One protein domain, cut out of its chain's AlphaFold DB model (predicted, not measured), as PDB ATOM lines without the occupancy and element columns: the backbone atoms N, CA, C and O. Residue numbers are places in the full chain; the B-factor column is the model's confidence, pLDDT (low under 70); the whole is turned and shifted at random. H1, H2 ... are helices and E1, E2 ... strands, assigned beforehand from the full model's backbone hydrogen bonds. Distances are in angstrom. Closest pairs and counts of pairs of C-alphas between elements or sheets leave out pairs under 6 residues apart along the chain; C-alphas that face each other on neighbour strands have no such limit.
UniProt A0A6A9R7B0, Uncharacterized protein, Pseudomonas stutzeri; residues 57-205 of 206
ATOM      1  N   THR A  57      66.544 152.212  15.887       65.19
ATOM      2  CA  THR A  57      65.350 153.069  15.997       65.19
ATOM      3  C   THR A  57      64.545 153.096  14.703       65.19
ATOM      4  O   THR A  57      63.328 153.060  14.774       65.19
ATOM      5  N   TYR A  58      65.180 153.091  13.530       64.00
ATOM      6  CA  TYR A  58      64.497 153.016  12.237       64.00
ATOM      7  C   TYR A  58      63.818 151.658  12.029       64.00
ATOM      8  O   TYR A  58      62.657 151.615  11.642       64.00
ATOM      9  N   CYS A  59      64.479 150.547  12.356       58.91
ATOM     10  CA  CYS A  59      63.864 149.225  12.369       58.91
ATOM     11  C   CYS A  59      62.731 149.149  13.402       58.91
ATOM     12  O   CYS A  59      61.666 148.644  13.080       58.91
ATOM     13  N   MET A  60      62.887 149.709  14.603       55.34
ATOM     14  CA  MET A  60      61.796 149.793  15.579       55.34
ATOM     15  C   MET A  60      60.649 150.684  15.073       55.34
ATOM     16  O   MET A  60      59.490 150.342  15.268       55.34
ATOM     17  N   ASP A  61      60.929 151.769  14.352       55.06
ATOM     18  CA  ASP A  61      59.904 152.634  13.754       55.06
ATOM     19  C   ASP A  61      59.213 151.995  12.533       55.06
ATOM     20  O   ASP A  61      58.052 152.290  12.276       55.06
ATOM     21  N   VAL A  62      59.885 151.111  11.789       56.56
ATOM     22  CA  VAL A  62      59.322 150.418  10.614       56.56
ATOM     23  C   VAL A  62      58.599 149.118  10.993       56.56
ATOM     24  O   VAL A  62      57.544 148.836  10.433       56.56
ATOM     25  N   TYR A  63      59.133 148.342  11.941       52.25
ATOM     26  CA  TYR A  63      58.582 147.045  12.368       52.25
ATOM     27  C   TYR A  63      57.699 147.134  13.626       52.25
ATOM     28  O   TYR A  63      56.750 146.371  13.759       52.25
ATOM     29  N   PHE A  64      57.970 148.054  14.560       52.41
ATOM     30  CA  PHE A  64      57.300 148.102  15.874       52.41
ATOM     31  C   PHE A  64      56.492 149.378  16.138       52.41
ATOM     32  O   PHE A  64      55.887 149.504  17.205       52.41
ATOM     33  N   ARG A  65      56.418 150.314  15.184       45.69
ATOM     34  CA  ARG A  65      55.521 151.473  15.267       45.69
ATOM     35  C   ARG A  65      54.324 151.266  14.338       45.69
ATOM     36  O   ARG A  65      54.358 151.707  13.189       45.69
ATOM     37  N   PRO A  66      53.228 150.651  14.820       45.75
ATOM     38  CA  PRO A  66      51.968 150.612  14.095       45.75
ATOM     39  C   PRO A  66      51.340 152.015  14.084       45.75
ATOM     40  O   PRO A  66      50.356 152.291  14.767       45.75
ATOM     41  N   ALA A  67      51.884 152.916  13.262       42.66
ATOM     42  CA  ALA A  67      51.185 154.105  12.781       42.66
ATOM     43  C   ALA A  67      50.135 153.675  11.739       42.66
ATOM     44  O   ALA A  67      50.138 154.095  10.582       42.66
ATOM     45  N   TYR A  68      49.266 152.752  12.150       51.84
ATOM     46  CA  TYR A  68      48.299 152.095  11.296       51.84
ATOM     47  C   TYR A  68      47.046 152.948  11.145       51.84
ATOM     48  O   TYR A  68      45.992 152.661  11.702       51.84
ATOM     49  N   GLU A  69      47.133 153.891  10.209       51.56
ATOM     50  CA  GLU A  69      46.029 154.141   9.276       51.56
ATOM     51  C   GLU A  69      45.866 152.947   8.299       51.56
ATOM     52  O   GLU A  69      45.761 153.120   7.083       51.56
ATOM     53  N   LEU A  70      45.863 151.703   8.806       56.84
ATOM     54  CA  LEU A  70      45.531 150.538   7.988       56.84
ATOM     55  C   LEU A  70      44.040 150.594   7.691       56.84
ATOM     56  O   LEU A  70      43.193 150.306   8.531       56.84
ATOM     57  N   GLN A  71      43.733 150.988   6.460       61.19
ATOM     58  CA  GLN A  71      42.371 151.250   6.001       61.19
ATOM     59  C   GLN A  71      41.461 150.010   6.007       61.19
ATOM     60  O   GLN A  71      40.250 150.154   5.847       61.19
ATOM     61  N   THR A  72      42.008 148.796   6.167       73.81
ATOM     62  CA  THR A  72      41.235 147.546   6.182       73.81
ATOM     63  C   THR A  72      41.767 146.542   7.219       73.81
ATOM     64  O   THR A  72      42.985 146.414   7.372       73.81
ATOM     65  N   PRO A  73      40.886 145.756   7.875       75.75
ATOM     66  CA  PRO A  73      41.297 144.694   8.804       75.75
ATOM     67  C   PRO A  73      42.207 143.626   8.183       75.75
ATOM     68  O   PRO A  73      43.055 143.070   8.873       75.75
ATOM     69  N   ALA A  74      42.065 143.362   6.879       76.06
ATOM     70  CA  ALA A  74      42.874 142.374   6.164       76.06
ATOM     71  C   ALA A  74      44.367 142.746   6.120       76.06
ATOM     72  O   ALA A  74      45.217 141.866   6.212       76.06
ATOM     73  N   MET A  75      44.699 144.042   6.028       71.50
ATOM     74  CA  MET A  75      46.098 144.476   6.112       71.50
ATOM     75  C   MET A  75      46.645 144.331   7.536       71.50
ATOM     76  O   MET A  75      47.802 143.960   7.700       71.50
ATOM     77  N   THR A  76      45.825 144.583   8.563       74.19
ATOM     78  CA  THR A  76      46.238 144.407   9.965       74.19
ATOM     79  C   THR A  76      46.561 142.949  10.269       74.19
ATOM     80  O   THR A  76      47.590 142.678  10.882       74.19
ATOM     81  N   LEU A  77      45.721 142.022   9.796       76.88
ATOM     82  CA  LEU A  77      45.954 140.584   9.919       76.88
ATOM     83  C   LEU A  77      47.250 140.169   9.204       76.88
ATOM     84  O   LEU A  77      48.139 139.619   9.841       76.88
ATOM     85  N   SER A  78      47.408 140.541   7.929       75.69
ATOM     86  CA  SER A  78      48.589 140.172   7.133       75.69
ATOM     87  C   SER A  78      49.915 140.665   7.726       75.69
ATOM     88  O   SER A  78      50.929 139.974   7.629       75.69
ATOM     89  N   VAL A  79      49.940 141.842   8.363       78.56
ATOM     90  CA  VAL A  79      51.164 142.318   9.025       78.56
ATOM     91  C   VAL A  79      51.376 141.659  10.393       78.56
ATOM     92  O   VAL A  79      52.524 141.417  10.762       78.56
ATOM     93  N   ALA A  80      50.312 141.304  11.122       77.56
ATOM     94  CA  ALA A  80      50.434 140.508  12.343       77.56
ATOM     95  C   ALA A  80      51.038 139.121  12.047       77.56
ATOM     96  O   ALA A  80      52.030 138.756  12.673       77.56
ATOM     97  N   GLU A  81      50.527 138.424  11.027       81.75
ATOM     98  CA  GLU A  81      51.066 137.150  10.520       81.75
ATOM     99  C   GLU A  81      52.549 137.282  10.127       81.75
ATOM    100  O   GLU A  81      53.386 136.473  10.530       81.75
ATOM    101  N   MET A  82      52.914 138.347   9.399       83.31
ATOM    102  CA  MET A  82      54.309 138.609   9.022       83.31
ATOM    103  C   MET A  82      55.212 138.845  10.244       83.31
ATOM    104  O   MET A  82      56.335 138.340  10.287       83.31
ATOM    105  N   HIS A  83      54.755 139.615  11.235       83.25
ATOM    106  CA  HIS A  83      55.516 139.861  12.463       83.25
ATOM    107  C   HIS A  83      55.682 138.591  13.297       83.25
ATOM    108  O   HIS A  83      56.771 138.357  13.824       83.25
ATOM    109  N   GLU A  84      54.652 137.753  13.376       85.88
ATOM    110  CA  GLU A  84      54.714 136.470  14.067       85.88
ATOM    111  C   GLU A  84      55.693 135.508  13.383       85.88
ATOM    112  O   GLU A  84      56.557 134.948  14.055       85.88
ATOM    113  N   ALA A  85      55.648 135.386  12.052       85.88
ATOM    114  CA  ALA A  85      56.588 134.563  11.288       85.88
ATOM    115  C   ALA A  85      58.050 135.027  11.459       85.88
ATOM    116  O   ALA A  85      58.953 134.207  11.651       85.88
ATOM    117  N   ILE A  86      58.295 136.344  11.456       87.44
ATOM    118  CA  ILE A  86      59.622 136.917  11.738       87.44
ATOM    119  C   ILE A  86      60.054 136.602  13.178       87.44
ATOM    120  O   ILE A  86      61.193 136.185  13.395       87.44
ATOM    121  N   ALA A  87      59.167 136.769  14.161       88.75
ATOM    122  CA  ALA A  87      59.471 136.495  15.562       88.75
ATOM    123  C   ALA A  87      59.764 135.003  15.801       88.75
ATOM    124  O   ALA A  87      60.779 134.681  16.420       88.75
ATOM    125  N   LYS A  88      58.951 134.098  15.232       92.31
ATOM    126  CA  LYS A  88      59.181 132.645  15.232       92.31
ATOM    127  C   LYS A  88      60.571 132.313  14.703       92.31
ATOM    128  O   LYS A  88      61.357 131.673  15.400       92.31
ATOM    129  N   LYS A  89      60.925 132.838  13.526       91.62
ATOM    130  CA  LYS A  89      62.252 132.639  12.933       91.62
ATOM    131  C   LYS A  89      63.385 133.093  13.860       91.62
ATOM    132  O   LYS A  89      64.324 132.334  14.076       91.62
ATOM    133  N   LEU A  90      63.288 134.293  14.438       91.31
ATOM    134  CA  LEU A  90      64.318 134.839  15.331       91.31
ATOM    135  C   LEU A  90      64.503 134.012  16.613       91.31
ATOM    136  O   LEU A  90      65.636 133.839  17.067       91.31
ATOM    137  N   TYR A  91      63.422 133.484  17.194       93.88
ATOM    138  CA  TYR A  91      63.526 132.588  18.346       93.88
ATOM    139  C   TYR A  91      64.146 131.238  17.973       93.88
ATOM    140  O   TYR A  91      65.042 130.786  18.684       93.88
ATOM    141  N   ILE A  92      63.741 130.627  16.853       94.56
ATOM    142  CA  ILE A  92      64.312 129.353  16.383       94.56
ATOM    143  C   ILE A  92      65.808 129.507  16.089       94.56
ATOM    144  O   ILE A  92      66.610 128.721  16.591       94.56
ATOM    145  N   ASP A  93      66.201 130.553  15.357       92.06
ATOM    146  CA  ASP A  93      67.609 130.844  15.069       92.06
ATOM    147  C   ASP A  93      68.399 131.051  16.387       92.06
ATOM    148  O   ASP A  93      69.519 130.560  16.529       92.06
ATOM    149  N   SER A  94      67.800 131.695  17.401       92.00
ATOM    150  CA  SER A  94      68.402 131.859  18.735       92.00
ATOM    151  C   SER A  94      68.522 130.561  19.542       92.00
ATOM    152  O   SER A  94      69.420 130.480  20.382       92.00
ATOM    153  N   ILE A  95      67.633 129.586  19.349       92.50
ATOM    154  CA  ILE A  95      67.703 128.259  19.985       92.50
ATOM    155  C   ILE A  95      68.752 127.399  19.266       92.50
ATOM    156  O   ILE A  95      69.539 126.708  19.913       92.50
ATOM    157  N   GLY A  96      68.859 127.532  17.942       90.75
ATOM    158  CA  GLY A  96      69.881 126.891  17.114       90.75
ATOM    159  C   GLY A  96      71.323 127.238  17.474       90.75
ATOM    160  O   GLY A  96      72.218 126.421  17.280       90.75
ATOM    161  N   VAL A  97      71.567 128.416  18.056       90.56
ATOM    162  CA  VAL A  97      72.887 128.779  18.612       90.56
ATOM    163  C   VAL A  97      73.286 127.871  19.786       90.56
ATOM    164  O   VAL A  97      74.478 127.676  20.015       90.56
ATOM    165  N   VAL A  98      72.314 127.316  20.518       89.69
ATOM    166  CA  VAL A  98      72.537 126.420  21.667       89.69
ATOM    167  C   VAL A  98      72.520 124.950  21.239       89.69
ATOM    168  O   VAL A  98      73.387 124.191  21.660       89.69
ATOM    169  N   LEU A  99      71.557 124.555  20.398       89.31
ATOM    170  CA  LEU A  99      71.259 123.147  20.085       89.31
ATOM    171  C   LEU A  99      71.705 122.691  18.685       89.31
ATOM    172  O   LEU A  99      71.570 121.521  18.338       89.31
ATOM    173  N   GLY A 100      72.244 123.595  17.868       90.50
ATOM    174  CA  GLY A 100      72.724 123.285  16.524       90.50
ATOM    175  C   GLY A 100      71.637 123.260  15.443       90.50
ATOM    176  O   GLY A 100      70.478 123.617  15.653       90.50
ATOM    177  N   ALA A 101      72.053 122.875  14.233       91.50
ATOM    178  CA  ALA A 101      71.243 123.000  13.021       91.50
ATOM    179  C   ALA A 101      70.062 122.015  12.946       91.50
ATOM    180  O   ALA A 101      69.031 122.359  12.379       91.50
ATOM    181  N   GLU A 102      70.181 120.826  13.541       91.31
ATOM    182  CA  GLU A 102      69.123 119.803  13.511       91.31
ATOM    183  C   GLU A 102      67.879 120.261  14.292       91.31
ATOM    184  O   GLU A 102      66.751 120.128  13.815       91.31
ATOM    185  N   ALA A 103      68.080 120.921  15.440       91.50
ATOM    186  CA  ALA A 103      67.004 121.568  16.189       91.50
ATOM    187  C   ALA A 103      66.350 122.714  15.392       91.50
ATOM    188  O   ALA A 103      65.131 122.871  15.435       91.50
ATOM    189  N   VAL A 104      67.128 123.492  14.626       93.69
ATOM    190  CA  VAL A 104      66.599 124.556  13.750       93.69
ATOM    191  C   VAL A 104      65.711 123.978  12.655       93.69
ATOM    192  O   VAL A 104      64.596 124.459  12.475       93.69
ATOM    193  N   GLU A 105      66.177 122.948  11.946       92.56
ATOM    194  CA  GLU A 105      65.413 122.282  10.885       92.56
ATOM    195  C   GLU A 105      64.113 121.685  11.438       92.56
ATOM    196  O   GLU A 105      63.035 121.908  10.881       92.56
ATOM    197  N   ARG A 106      64.183 121.006  12.591       92.62
ATOM    198  CA  ARG A 106      63.004 120.430  13.243       92.62
ATOM    199  C   ARG A 106      62.008 121.496  13.699       92.62
ATOM    200  O   ARG A 106      60.814 121.332  13.462       92.62
ATOM    201  N   LEU A 107      62.463 122.577  14.329       93.50
ATOM    202  CA  LEU A 107      61.582 123.647  14.805       93.50
ATOM    203  C   LEU A 107      60.985 124.468  13.655       93.50
ATOM    204  O   LEU A 107      59.821 124.843  13.742       93.50
ATOM    205  N   GLN A 108      61.724 124.695  12.563       93.50
ATOM    206  CA  GLN A 108      61.169 125.285  11.336       93.50
ATOM    207  C   GLN A 108      60.081 124.377  10.752       93.50
ATOM    208  O   GLN A 108      58.964 124.832  10.532       93.50
ATOM    209  N   SER A 109      60.345 123.069  10.650       91.25
ATOM    210  CA  SER A 109      59.346 122.084  10.218       91.25
ATOM    211  C   SER A 109      58.096 122.026  11.105       91.25
ATOM    212  O   SER A 109      57.078 121.555  10.612       91.25
ATOM    213  N   LEU A 110      58.157 122.432  12.379       90.69
ATOM    214  CA  LEU A 110      56.987 122.544  13.262       90.69
ATOM    215  C   LEU A 110      56.295 123.913  13.154       90.69
ATOM    216  O   LEU A 110      55.086 123.999  13.340       90.69
ATOM    217  N   ALA A 111      57.043 124.982  12.868       90.00
ATOM    218  CA  ALA A 111      56.507 126.333  12.704       90.00
ATOM    219  C   ALA A 111      55.793 126.542  11.356       90.00
ATOM    220  O   ALA A 111      54.906 127.389  11.276       90.00
ATOM    221  N   ASP A 112      56.168 125.768  10.333       86.94
ATOM    222  CA  ASP A 112      55.577 125.781   8.987       86.94
ATOM    223  C   ASP A 112      54.268 124.959   8.877       86.94
ATOM    224  O   ASP A 112      53.692 124.879   7.790       86.94
ATOM    225  N   ILE A 113      53.798 124.315   9.957       82.50
ATOM    226  CA  ILE A 113      52.543 123.545   9.947       82.50
ATOM    227  C   ILE A 113      51.385 124.415  10.449       82.50
ATOM    228  O   ILE A 113      51.409 124.900  11.579       82.50
ATOM    229  N   ASP A 114      50.341 124.551   9.627       69.50
ATOM    230  CA  ASP A 114      49.113 125.295   9.963       69.50
ATOM    231  C   ASP A 114      48.308 124.663  11.121       69.50
ATOM    232  O   ASP A 114      47.454 125.318  11.716       69.50
ATOM    233  N   HIS A 115      48.574 123.388  11.427       63.78
ATOM    234  CA  HIS A 115      47.897 122.581  12.441       63.78
ATOM    235  C   HIS A 115      48.909 121.707  13.197       63.78
ATOM    236  O   HIS A 115      49.868 121.216  12.597       63.78
ATOM    237  N   GLY A 116      48.692 121.476  14.494       59.78
ATOM    238  CA  GLY A 116      49.548 120.619  15.323       59.78
ATOM    239  C   GLY A 116      49.559 119.135  14.912       59.78
ATOM    240  O   GLY A 116      48.867 118.703  13.987       59.78
ATOM    241  N   TRP A 117      50.359 118.313  15.606       63.56
ATOM    242  CA  TRP A 117      50.552 116.900  15.223       63.56
ATOM    243  C   TRP A 117      49.254 116.067  15.306       63.56
ATOM    244  O   TRP A 117      49.084 115.128  14.527       63.56
ATOM    245  N   ASP A 118      48.308 116.443  16.173       58.44
ATOM    246  CA  ASP A 118      47.043 115.716  16.383       58.44
ATOM    247  C   ASP A 118      45.957 116.001  15.313       58.44
ATOM    248  O   ASP A 118      44.812 115.562  15.414       58.44
ATOM    249  N   GLY A 119      46.312 116.705  14.232       64.44
ATOM    250  CA  GLY A 119      45.446 116.936  13.077       64.44
ATOM    251  C   GLY A 119      44.757 118.301  13.081       64.44
ATOM    252  O   GLY A 119      45.213 119.239  13.721       64.44
ATOM    253  N   ALA A 120      43.671 118.429  12.314       68.88
ATOM    254  CA  ALA A 120      43.089 119.727  11.940       68.88
ATOM    255  C   ALA A 120      42.537 120.574  13.107       68.88
ATOM    256  O   ALA A 120      42.309 121.769  12.920       68.88
ATOM    257  N   ASP A 121      42.318 119.967  14.276       73.25
ATOM    258  CA  ASP A 121      41.832 120.649  15.480       73.25
ATOM    259  C   ASP A 121      42.974 121.159  16.388       73.25
ATOM    260  O   ASP A 121      42.711 121.941  17.300       73.25
ATOM    261  N   ALA A 122      44.228 120.755  16.140       80.31
ATOM    262  CA  ALA A 122      45.389 121.184  16.917       80.31
ATOM    263  C   ALA A 122      45.928 122.542  16.432       80.31
ATOM    264  O   ALA A 122      46.051 122.783  15.225       80.31
ATOM    265  N   GLU A 123      46.279 123.420  17.368       88.31
ATOM    266  CA  GLU A 123      46.688 124.799  17.086       88.31
ATOM    267  C   GLU A 123      48.110 124.900  16.485       88.31
ATOM    268  O   GLU A 123      48.969 124.045  16.731       88.31
ATOM    269  N   PRO A 124      48.396 125.944  15.679       89.88
ATOM    270  CA  PRO A 124      49.747 126.221  15.200       89.88
ATOM    271  C   PRO A 124      50.673 126.625  16.358       89.88
ATOM    272  O   PRO A 124      50.227 127.147  17.377       89.88
ATOM    273  N   MET A 125      51.988 126.462  16.174       92.00
ATOM    274  CA  MET A 125      53.002 126.796  17.189       92.00
ATOM    275  C   MET A 125      52.786 128.183  17.818       92.00
ATOM    276  O   MET A 125      52.880 129.203  17.131       92.00
ATOM    277  N   ALA A 126      52.585 128.233  19.132       92.31
ATOM    278  CA  ALA A 126      52.375 129.468  19.871       92.31
ATOM    279  C   ALA A 126      53.695 130.232  20.088       92.31
ATOM    280  O   ALA A 126      54.710 129.685  20.531       92.31
ATOM    281  N   LEU A 127      53.683 131.542  19.818       92.62
ATOM    282  CA  LEU A 127      54.874 132.390  19.957       92.62
ATOM    283  C   LEU A 127      55.364 132.491  21.417       92.62
ATOM    284  O   LEU A 127      56.572 132.540  21.650       92.62
ATOM    285  N   GLY A 128      54.445 132.488  22.390       92.44
ATOM    286  CA  GLY A 128      54.771 132.511  23.823       92.44
ATOM    287  C   GLY A 128      55.530 131.259  24.273       92.44
ATOM    288  O   GLY A 128      56.566 131.364  24.926       92.44
ATOM    289  N   SER A 129      55.088 130.083  23.823       94.94
ATOM    290  CA  SER A 129      55.738 128.786  24.055       94.94
ATOM    291  C   SER A 129      57.168 128.751  23.512       94.94
ATOM    292  O   SER A 129      58.105 128.338  24.196       94.94
ATOM    293  N   LEU A 130      57.370 129.285  22.306       94.44
ATOM    294  CA  LEU A 130      58.690 129.401  21.686       94.44
ATOM    295  C   LEU A 130      59.604 130.404  22.422       94.44
ATOM    296  O   LEU A 130      60.802 130.153  22.577       94.44
ATOM    297  N   ALA A 131      59.054 131.510  22.932       94.00
ATOM    298  CA  ALA A 131      59.780 132.480  23.753       94.00
ATOM    299  C   ALA A 131      60.155 131.924  25.143       94.00
ATOM    300  O   ALA A 131      61.252 132.194  25.650       94.00
ATOM    301  N   ALA A 132      59.282 131.114  25.748       94.75
ATOM    302  CA  ALA A 132      59.563 130.379  26.977       94.75
ATOM    303  C   ALA A 132      60.688 129.357  26.749       94.75
ATOM    304  O   ALA A 132      61.711 129.411  27.437       94.75
ATOM    305  N   MET A 133      60.584 128.523  25.714       95.56
ATOM    306  CA  MET A 133      61.626 127.561  25.346       95.56
ATOM    307  C   MET A 133      62.979 128.245  25.055       95.56
ATOM    308  O   MET A 133      64.022 127.790  25.528       95.56
ATOM    309  N   GLN A 134      62.991 129.392  24.364       94.56
ATOM    310  CA  GLN A 134      64.213 130.186  24.167       94.56
ATOM    311  C   GLN A 134      64.791 130.715  25.490       94.56
ATOM    312  O   GLN A 134      66.009 130.727  25.677       94.56
ATOM    313  N   THR A 135      63.937 131.136  26.426       93.19
ATOM    314  CA  THR A 135      64.359 131.579  27.764       93.19
ATOM    315  C   THR A 135      64.995 130.434  28.551       93.19
ATOM    316  O   THR A 135      66.041 130.638  29.172       93.19
ATOM    317  N   PHE A 136      64.412 129.236  28.465       93.88
ATOM    318  CA  PHE A 136      64.921 128.010  29.073       93.88
ATOM    319  C   PHE A 136      66.301 127.623  28.528       93.88
ATOM    320  O   PHE A 136      67.269 127.582  29.294       93.88
ATOM    321  N   PHE A 137      66.443 127.452  27.208       91.69
ATOM    322  CA  PHE A 137      67.717 127.054  26.589       91.69
ATOM    323  C   PHE A 137      68.843 128.084  26.762       91.69
ATOM    324  O   PHE A 137      70.016 127.726  26.743       91.69
ATOM    325  N   ARG A 138      68.518 129.365  26.984       90.31
ATOM    326  CA  ARG A 138      69.513 130.403  27.305       90.31
ATOM    327  C   ARG A 138      69.989 130.405  28.761       90.31
ATOM    328  O   ARG A 138      70.958 131.106  29.061       90.31
ATOM    329  N   ARG A 139      69.292 129.712  29.665       90.19
ATOM    330  CA  ARG A 139      69.553 129.713  31.116       90.19
ATOM    331  C   ARG A 139      70.043 128.367  31.636       90.19
ATOM    332  O   ARG A 139      70.922 128.353  32.495       90.19
ATOM    333  N   ALA A 140      69.489 127.261  31.147       86.81
ATOM    334  CA  ALA A 140      69.977 125.934  31.490       86.81
ATOM    335  C   ALA A 140      71.374 125.715  30.878       86.81
ATOM    336  O   ALA A 140      71.660 126.111  29.751       86.81
ATOM    337  N   THR A 141      72.275 125.142  31.677       81.06
ATOM    338  CA  THR A 141      73.716 125.051  31.376       81.06
ATOM    339  C   THR A 141      74.147 123.682  30.852       81.06
ATOM    340  O   THR A 141      75.331 123.464  30.606       81.06
ATOM    341  N   CYS A 142      73.210 122.745  30.761       79.69
ATOM    342  CA  CYS A 142      73.408 121.368  30.338       79.69
ATOM    343  C   CYS A 142      72.071 120.806  29.847       79.69
ATOM    344  O   CYS A 142      71.017 121.217  30.332       79.69
ATOM    345  N   PHE A 143      72.144 119.864  28.914       74.94
ATOM    346  CA  PHE A 143      71.026 119.083  28.387       74.94
ATOM    347  C   PHE A 143      71.552 117.689  28.030       74.94
ATOM    348  O   PHE A 143      72.769 117.492  27.999       74.94
ATOM    349  N   ALA A 144      70.658 116.738  27.774       80.69
ATOM    350  CA  ALA A 144      71.033 115.494  27.111       80.69
ATOM    351  C   ALA A 144      71.212 115.723  25.598       80.69
ATOM    352  O   ALA A 144      70.672 116.681  25.041       80.69
ATOM    353  N   ASP A 145      71.951 114.832  24.936       82.06
ATOM    354  CA  ASP A 145      72.200 114.898  23.488       82.06
ATOM    355  C   ASP A 145      70.998 114.407  22.640       82.06
ATOM    356  O   ASP A 145      71.023 114.520  21.416       82.06
ATOM    357  N   ASP A 146      69.953 113.841  23.258       88.00
ATOM    358  CA  ASP A 146      68.860 113.105  22.600       88.00
ATOM    359  C   ASP A 146      67.491 113.820  22.629       88.00
ATOM    360  O   ASP A 146      66.444 113.184  22.735       88.00
ATOM    361  N   ILE A 147      67.492 115.151  22.506       91.44
ATOM    362  CA  ILE A 147      66.272 115.975  22.572       91.44
ATOM    363  C   ILE A 147      65.372 115.768  21.339       91.44
ATOM    364  O   ILE A 147      65.707 116.167  20.221       91.44
ATOM    365  N   GLY A 148      64.174 115.228  21.558       92.56
ATOM    366  CA  GLY A 148      63.054 115.271  20.620       92.56
ATOM    367  C   GLY A 148      62.234 116.558  20.760       92.56
ATOM    368  O   GLY A 148      62.122 117.102  21.853       92.56
ATOM    369  N   PHE A 149      61.629 117.023  19.660       93.31
ATOM    370  CA  PHE A 149      60.725 118.185  19.641       93.31
ATOM    371  C   PHE A 149      59.379 117.826  19.018       93.31
ATOM    372  O   PHE A 149      59.324 117.268  17.909       93.31
ATOM    373  N   PHE A 150      58.305 118.238  19.683       91.81
ATOM    374  CA  PHE A 150      56.923 118.009  19.282       91.81
ATOM    375  C   PHE A 150      56.097 119.290  19.434       91.81
ATOM    376  O   PHE A 150      56.433 120.182  20.212       91.81
ATOM    377  N   LEU A 151      55.022 119.372  18.656       91.38
ATOM    378  CA  LEU A 151      54.014 120.421  18.742       91.38
ATOM    379  C   LEU A 151      52.751 119.781  19.315       91.38
ATOM    380  O   LEU A 151      52.272 118.790  18.755       91.38
ATOM    381  N   GLY A 152      52.293 120.307  20.447       89.81
ATOM    382  CA  GLY A 152      51.137 119.813  21.179       89.81
ATOM    383  C   GLY A 152      49.807 120.288  20.600       89.81
ATOM    384  O   GLY A 152      49.717 120.641  19.421       89.81
ATOM    385  N   TYR A 153      48.758 120.238  21.418       88.19
ATOM    386  CA  TYR A 153      47.388 120.490  20.964       88.19
ATOM    387  C   TYR A 153      47.015 121.981  20.992       88.19
ATOM    388  O   TYR A 153      46.352 122.465  20.077       88.19
ATOM    389  N   GLU A 154      47.476 122.722  21.999       89.31
ATOM    390  CA  GLU A 154      47.261 124.165  22.214       89.31
ATOM    391  C   GLU A 154      48.408 125.016  21.621       89.31
ATOM    392  O   GLU A 154      48.668 126.144  22.046       89.31
ATOM    393  N   GLY A 155      49.159 124.461  20.662       90.31
ATOM    394  CA  GLY A 155      50.322 125.118  20.062       90.31
ATOM    395  C   GLY A 155      51.558 125.160  20.974       90.31
ATOM    396  O   GLY A 155      52.563 125.797  20.635       90.31
ATOM    397  N   GLU A 156      51.511 124.501  22.134       93.94
ATOM    398  CA  GLU A 156      52.616 124.335  23.071       93.94
ATOM    399  C   GLU A 156      53.746 123.497  22.463       93.94
ATOM    400  O   GLU A 156      53.526 122.593  21.654       93.94
ATOM    401  N   ILE A 157      54.988 123.811  22.834       94.50
ATOM    402  CA  ILE A 157      56.145 123.051  22.350       94.50
ATOM    403  C   ILE A 157      56.537 122.069  23.437       94.50
ATOM    404  O   ILE A 157      56.839 122.489  24.553       94.50
ATOM    405  N   LEU A 158      56.574 120.785  23.099       94.69
ATOM    406  CA  LEU A 158      57.082 119.750  23.985       94.69
ATOM    407  C   LEU A 158      58.496 119.366  23.558       94.69
ATOM    408  O   LEU A 158      58.764 119.159  22.368       94.69
ATOM    409  N   ILE A 159      59.389 119.241  24.535       94.56
ATOM    410  CA  ILE A 159      60.673 118.567  24.373       94.56
ATOM    411  C   ILE A 159      60.681 117.278  25.191       94.56
ATOM    412  O   ILE A 159      60.153 117.251  26.298       94.56
ATOM    413  N   SER A 160      61.318 116.240  24.661       93.12
ATOM    414  CA  SER A 160      61.475 114.952  25.344       93.12
ATOM    415  C   SER A 160      62.934 114.526  25.299       93.12
ATOM    416  O   SER A 160      63.561 114.659  24.247       93.12
ATOM    417  N   TRP A 161      63.495 114.015  26.394       92.31
ATOM    418  CA  TRP A 161      64.880 113.521  26.426       92.31
ATOM    419  C   TRP A 161      65.079 112.425  27.478       92.31
ATOM    420  O   TRP A 161      64.271 112.278  28.401       92.31
ATOM    421  N   THR A 162      66.167 111.658  27.369       89.44
ATOM    422  CA  THR A 162      66.486 110.615  28.356       89.44
ATOM    423  C   THR A 162      67.323 111.195  29.493       89.44
ATOM    424  O   THR A 162      68.392 111.772  29.283       89.44
ATOM    425  N   SER A 163      66.879 111.014  30.735       87.00
ATOM    426  CA  SER A 163      67.649 111.419  31.912       87.00
ATOM    427  C   SER A 163      68.887 110.545  32.138       87.00
ATOM    428  O   SER A 163      68.999 109.420  31.644       87.00
ATOM    429  N   ARG A 164      69.799 110.996  33.011       81.44
ATOM    430  CA  ARG A 164      70.963 110.199  33.445       81.44
ATOM    431  C   ARG A 164      70.577 108.846  34.081       81.44
ATOM    432  O   ARG A 164      71.402 107.932  34.097       81.44
ATOM    433  N   THR A 165      69.361 108.697  34.615       84.44
ATOM    434  CA  THR A 165      68.856 107.430  35.179       84.44
ATOM    435  C   THR A 165      68.172 106.524  34.149       84.44
ATOM    436  O   THR A 165      67.867 105.380  34.486       84.44
ATOM    437  N   GLY A 166      67.972 106.986  32.910       86.25
ATOM    438  CA  GLY A 166      67.238 106.264  31.863       86.25
ATOM    439  C   GLY A 166      65.718 106.469  31.900       86.25
ATOM    440  O   GLY A 166      65.000 105.732  31.234       86.25
ATOM    441  N   GLU A 167      65.235 107.430  32.690       88.50
ATOM    442  CA  GLU A 167      63.829 107.856  32.737       88.50
ATOM    443  C   GLU A 167      63.566 108.839  31.585       88.50
ATOM    444  O   GLU A 167      64.393 109.719  31.334       88.50
ATOM    445  N   LEU A 168      62.441 108.688  30.882       90.25
ATOM    446  CA  LEU A 168      62.014 109.661  29.875       90.25
ATOM    447  C   LEU A 168      61.462 110.896  30.593       90.25
ATOM    448  O   LEU A 168      60.608 110.765  31.470       90.25
ATOM    449  N   ILE A 169      61.964 112.073  30.226       91.31
ATOM    450  CA  ILE A 169      61.476 113.357  30.728       91.31
ATOM    451  C   ILE A 169      60.805 114.084  29.576       91.31
ATOM    452  O   ILE A 169      61.451 114.341  28.559       91.31
ATOM    453  N   ASP A 170      59.541 114.442  29.763       94.12
ATOM    454  CA  ASP A 170      58.782 115.307  28.870       94.12
ATOM    455  C   ASP A 170      58.657 116.696  29.511       94.12
ATOM    456  O   ASP A 170      58.397 116.828  30.707       94.12
ATOM    457  N   MET A 171      58.840 117.758  28.728       95.25
ATOM    458  CA  MET A 171      58.638 119.135  29.180       95.25
ATOM    459  C   MET A 171      57.834 119.929  28.160       95.25
ATOM    460  O   MET A 171      58.296 120.139  27.039       95.25
ATOM    461  N   ALA A 172      56.663 120.410  28.568       96.62
ATOM    462  CA  ALA A 172      55.809 121.284  27.775       96.62
ATOM    463  C   ALA A 172      56.076 122.759  28.117       96.62
ATOM    464  O   ALA A 172      56.094 123.150  29.285       96.62
ATOM    465  N   PHE A 173      56.277 123.590  27.095       96.62
ATOM    466  CA  PHE A 173      56.442 125.036  27.221       96.62
ATOM    467  C   PHE A 173      55.175 125.761  26.784       96.62
ATOM    468  O   PHE A 173      54.756 125.637  25.634       96.62
ATOM    469  N   TYR A 174      54.647 126.597  27.673       95.50
ATOM    470  CA  TYR A 174      53.543 127.521  27.413       95.50
ATOM    471  C   TYR A 174      54.039 128.963  27.590       95.50
ATOM    472  O   TYR A 174      55.195 129.198  27.948       95.50
ATOM    473  N   ASP A 175      53.176 129.963  27.387       92.75
ATOM    474  CA  ASP A 175      53.556 131.357  27.632       92.75
ATOM    475  C   ASP A 175      53.952 131.587  29.107       92.75
ATOM    476  O   ASP A 175      53.143 131.471  30.030       92.75
ATOM    477  N   GLY A 176      55.237 131.868  29.333       91.00
ATOM    478  CA  GLY A 176      55.818 132.154  30.646       91.00
ATOM    479  C   GLY A 176      56.011 130.969  31.608       91.00
ATOM    480  O   GLY A 176      56.665 131.168  32.639       91.00
ATOM    481  N   ARG A 177      55.524 129.758  31.300       95.31
ATOM    482  CA  ARG A 177      55.627 128.566  32.171       95.31
ATOM    483  C   ARG A 177      56.168 127.326  31.448       95.31
ATOM    484  O   ARG A 177      56.106 127.233  30.224       95.31
ATOM    485  N   ALA A 178      56.700 126.393  32.226       95.81
ATOM    486  CA  ALA A 178      57.145 125.080  31.784       95.81
ATOM    487  C   ALA A 178      56.586 124.007  32.730       95.81
ATOM    488  O   ALA A 178      56.697 124.139  33.949       95.81
ATOM    489  N   GLU A 179      56.006 122.956  32.165       96.31
ATOM    490  CA  GLU A 179      55.475 121.795  32.883       96.31
ATOM    491  C   GLU A 179      56.399 120.607  32.605       96.31
ATOM    492  O   GLU A 179      56.628 120.268  31.445       96.31
ATOM    493  N   LEU A 180      56.984 120.020  33.651       93.44
ATOM    494  CA  LEU A 180      57.855 118.844  33.587       93.44
ATOM    495  C   LEU A 180      57.066 117.613  34.020       93.44
ATOM    496  O   LEU A 180      56.530 117.585  35.127       93.44
ATOM    497  N   ASN A 181      57.070 116.593  33.170       92.19
ATOM    498  CA  ASN A 181      56.415 115.313  33.377       92.19
ATOM    499  C   ASN A 181      57.434 114.173  33.279       92.19
ATOM    500  O   ASN A 181      58.217 114.095  32.331       92.19
ATOM    501  N   CYS A 182      57.408 113.265  34.248       87.25
ATOM    502  CA  CYS A 182      58.069 111.968  34.162       87.25
ATOM    503  C   CYS A 182      57.262 110.903  34.925       87.25
ATOM    504  O   CYS A 182      56.254 111.212  35.560       87.25
ATOM    505  N   ASP A 183      57.705 109.642  34.895       83.56
ATOM    506  CA  ASP A 183      57.002 108.512  35.535       83.56
ATOM    507  C   ASP A 183      56.757 108.705  37.049       83.56
ATOM    508  O   ASP A 183      55.912 108.025  37.641       83.56
ATOM    509  N   SER A 184      57.528 109.587  37.695       82.12
ATOM    510  CA  SER A 184      57.545 109.776  39.147       82.12
ATOM    511  C   SER A 184      57.042 111.136  39.653       82.12
ATOM    512  O   SER A 184      56.635 111.211  40.816       82.12
ATOM    513  N   GLU A 185      57.033 112.188  38.828       87.69
ATOM    514  CA  GLU A 185      56.587 113.535  39.211       87.69
ATOM    515  C   GLU A 185      56.035 114.349  38.021       87.69
ATOM    516  O   GLU A 185      56.513 114.248  36.894       87.69
ATOM    517  N   GLU A 186      55.025 115.174  38.311       92.56
ATOM    518  CA  GLU A 186      54.441 116.201  37.435       92.56
ATOM    519  C   GLU A 186      54.606 117.541  38.167       92.56
ATOM    520  O   GLU A 186      54.183 117.676  39.323       92.56
ATOM    521  N   LEU A 187      55.308 118.496  37.553       94.38
ATOM    522  CA  LEU A 187      55.771 119.730  38.193       94.38
ATOM    523  C   LEU A 187      55.623 120.941  37.262       94.38
ATOM    524  O   LEU A 187      56.219 120.984  36.189       94.38
ATOM    525  N   GLU A 188      54.905 121.968  37.710       96.50
ATOM    526  CA  GLU A 188      54.766 123.245  36.999       96.50
ATOM    527  C   GLU A 188      55.739 124.296  37.560       96.50
ATOM    528  O   GLU A 188      55.811 124.515  38.772       96.50
ATOM    529  N   PHE A 189      56.450 124.994  36.673       95.88
ATOM    530  CA  PHE A 189      57.357 126.089  37.015       95.88
ATOM    531  C   PHE A 189      57.104 127.320  36.142       95.88
ATOM    532  O   PHE A 189      56.860 127.224  34.939       95.88
ATOM    533  N   ALA A 190      57.305 128.514  36.702       95.12
ATOM    534  CA  ALA A 190      57.540 129.687  35.863       95.12
ATOM    535  C   ALA A 190      58.865 129.496  35.104       95.12
ATOM    536  O   ALA A 190      59.870 129.099  35.690       95.12
ATOM    537  N   VAL A 191      58.940 129.858  33.819       92.31
ATOM    538  CA  VAL A 191      60.146 129.596  33.002       92.31
ATOM    539  C   VAL A 191      61.399 130.336  33.503       92.31
ATOM    540  O   VAL A 191      62.526 130.021  33.135       92.31
ATOM    541  N   ASN A 192      61.229 131.337  34.368       91.38
ATOM    542  CA  ASN A 192      62.323 132.085  34.987       91.38
ATOM    543  C   ASN A 192      62.699 131.595  36.400       91.38
ATOM    544  O   ASN A 192      63.602 132.191  36.996       91.38
ATOM    545  N   ASP A 193      62.033 130.559  36.918       93.44
ATOM    546  CA  ASP A 193      62.206 130.023  38.271       93.44
ATOM    547  C   ASP A 193      63.588 129.361  38.455       93.44
ATOM    548  O   ASP A 193      63.935 128.467  37.685       93.44
ATOM    549  N   PRO A 194      64.407 129.769  39.444       90.81
ATOM    550  CA  PRO A 194      65.675 129.108  39.749       90.81
ATOM    551  C   PRO A 194      65.563 127.616  40.100       90.81
ATOM    552  O   PRO A 194      66.515 126.877  39.841       90.81
ATOM    553  N   GLU A 195      64.447 127.163  40.683       92.25
ATOM    554  CA  GLU A 195      64.275 125.772  41.125       92.25
ATOM    555  C   GLU A 195      64.200 124.804  39.938       92.25
ATOM    556  O   GLU A 195      64.851 123.760  39.974       92.25
ATOM    557  N   LEU A 196      63.552 125.209  38.839       91.69
ATOM    558  CA  LEU A 196      63.551 124.497  37.553       91.69
ATOM    559  C   LEU A 196      64.982 124.191  37.075       91.69
ATOM    560  O   LEU A 196      65.326 123.047  36.776       91.69
ATOM    561  N   TYR A 197      65.855 125.200  37.047       90.69
ATOM    562  CA  TYR A 197      67.242 125.032  36.595       90.69
ATOM    563  C   TYR A 197      68.080 124.192  37.570       90.69
ATOM    564  O   TYR A 197      68.954 123.431  37.141       90.69
ATOM    565  N   GLY A 198      67.801 124.284  38.874       88.06
ATOM    566  CA  GLY A 198      68.390 123.411  39.892       88.06
ATOM    567  C   GLY A 198      67.978 121.945  39.720       88.06
ATOM    568  O   GLY A 198      68.817 121.052  39.834       88.06
ATOM    569  N   LEU A 199      66.713 121.691  39.383       87.75
ATOM    570  CA  LEU A 199      66.173 120.357  39.133       87.75
ATOM    571  C   LEU A 199      66.799 119.723  37.881       87.75
ATOM    572  O   LEU A 199      67.382 118.641  37.970       87.75
ATOM    573  N   ILE A 200      66.772 120.432  36.747       86.62
ATOM    574  CA  ILE A 200      67.355 119.976  35.472       86.62
ATOM    575  C   ILE A 200      68.840 119.634  35.640       86.62
ATOM    576  O   ILE A 200      69.262 118.524  35.317       86.62
ATOM    577  N   SER A 201      69.626 120.547  36.218       84.69
ATOM    578  CA  SER A 201      71.076 120.364  36.369       84.69
ATOM    579  C   SER A 201      71.489 119.282  37.375       84.69
ATOM    580  O   SER A 201      72.603 118.768  37.277       84.69
ATOM    581  N   SER A 202      70.621 118.917  38.327       80.50
ATOM    582  CA  SER A 202      70.930 117.913  39.357       80.50
ATOM    583  C   SER A 202      70.411 116.508  39.043       80.50
ATOM    584  O   SER A 202      71.115 115.538  39.337       80.50
ATOM    585  N   LYS A 203      69.214 116.383  38.453       74.62
ATOM    586  CA  LYS A 203      68.587 115.090  38.124       74.62
ATOM    587  C   LYS A 203      68.733 114.689  36.654       74.62
ATOM    588  O   LYS A 203      68.938 113.510  36.370       74.62
ATOM    589  N   TYR A 204      68.589 115.643  35.731       73.44
ATOM    590  CA  TYR A 204      68.195 115.342  34.347       73.44
ATOM    591  C   TYR A 204      69.268 115.619  33.286       73.44
ATOM    592  O   TYR A 204      69.133 115.127  32.169       73.44
ATOM    593  N   CYS A 205      70.357 116.311  33.632       71.81
ATOM    594  CA  CYS A 205      71.557 116.396  32.797       71.81
ATOM    595  C   CYS A 205      72.456 115.151  32.922       71.81
ATOM    596  O   CYS A 205      72.768 114.697  34.030       71.81
TER     597      CYS A 205
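What this domain is: This is residues 57 to 205 of the 206 residues of an uncharacterized protein of Pseudomonas stutzeri (UniProt A0A6A9R7B0). A twisted five-stranded sheet, E1 to E5, has helices H3, H4 and H5 on one face, forming two layers, and its other face is bare. The long helix H2 packs on H3 and H4 away from the sheet and reaches out past them; residues 69 to 75 stick out, and the short H1 sits to the side of H2. The printed part has 149 residues, with named elements in the order H1 H2 H3 H4 E1 E2 E3 E4 E5 H5, and its class is mixed. The sheet, in order E1 E2 E3 E4 E5, is a meander, each strand the antiparallel neighbour of the one before. The whole is compact, with a radius of gyration of the C-alphas of 17.1 A, yet elongated, spanning 58 by 38 by 28 A.

How they stand to each other: H1, residues 57 to 63, and H2, residues 73 to 99, are close but not clearly touching; their closest C-alphas, of Tyr 63 and His 83, are 7.8 A apart. H2, with residues 88 to 96 alone, touches H3, residues 101 to 111, in a helical hairpin at a shallow tilt of 24 degrees; the closest C-alphas, of Gly 96 and Val 104, are 5.2 A apart. H2 touches H4, residues 127 to 137, the same way at a shallow tilt of 15 degrees, closest at the C-alphas of Ile 95 and Gln 134, 5.8 A. E1, residues 148 to 151, and E2, residues 157 to 162, form a hairpin with N 150 and O 158 at 2.9 A. E2 and E3, residues 168 to 174, form another, with N 171 and O 159 at 2.8 A. E3 and E4, residues 177 to 181, have N 172 and O 179 at 2.9 A; E4 and E5, residues 186 to 190, have N 178 and O 189 at 2.8 A; both pairs are hairpins. H3 is on the sheet, with the C-alphas of Leu 110 and Leu 151 closest to E1 at 6.6 A. H4 has a height over the sheet of 7.1 A, lies over E3 and runs slantwise to it at 35 degrees on the local plane. H5, residues 194 to 204, is on the same face as H4 at a height over the sheet of 9.7 A. H4 and H5 are only just apart, 8.4 A at the closest C-alphas. Every O i to N i+4 pair is within hydrogen-bond range in H1, H3, H4 and H5, and 22 of 23 in H2.

Where its parts are: H1 begins at C-alpha 57, (65.350, 153.069, 15.997). H2 is 38.6 A long, from C-alpha 73 at (41.297, 144.694, 8.804). H3, H4 and H5 measure 15.1, 15.4 and 15.0 A, and E3 19.9 A. H5 ends at C-alpha 204, (68.195, 115.342, 34.347).

The domain as a whole: The C-alphas farthest apart, of Gln 71 and Thr 165, are 58.9 A apart. The printed part has no cut. The link from H3 to H4, residues 112 to 126, is long. The mean pLDDT of the printed part is 84.1; residues 57 to 71 and 114 to 120 are under 70.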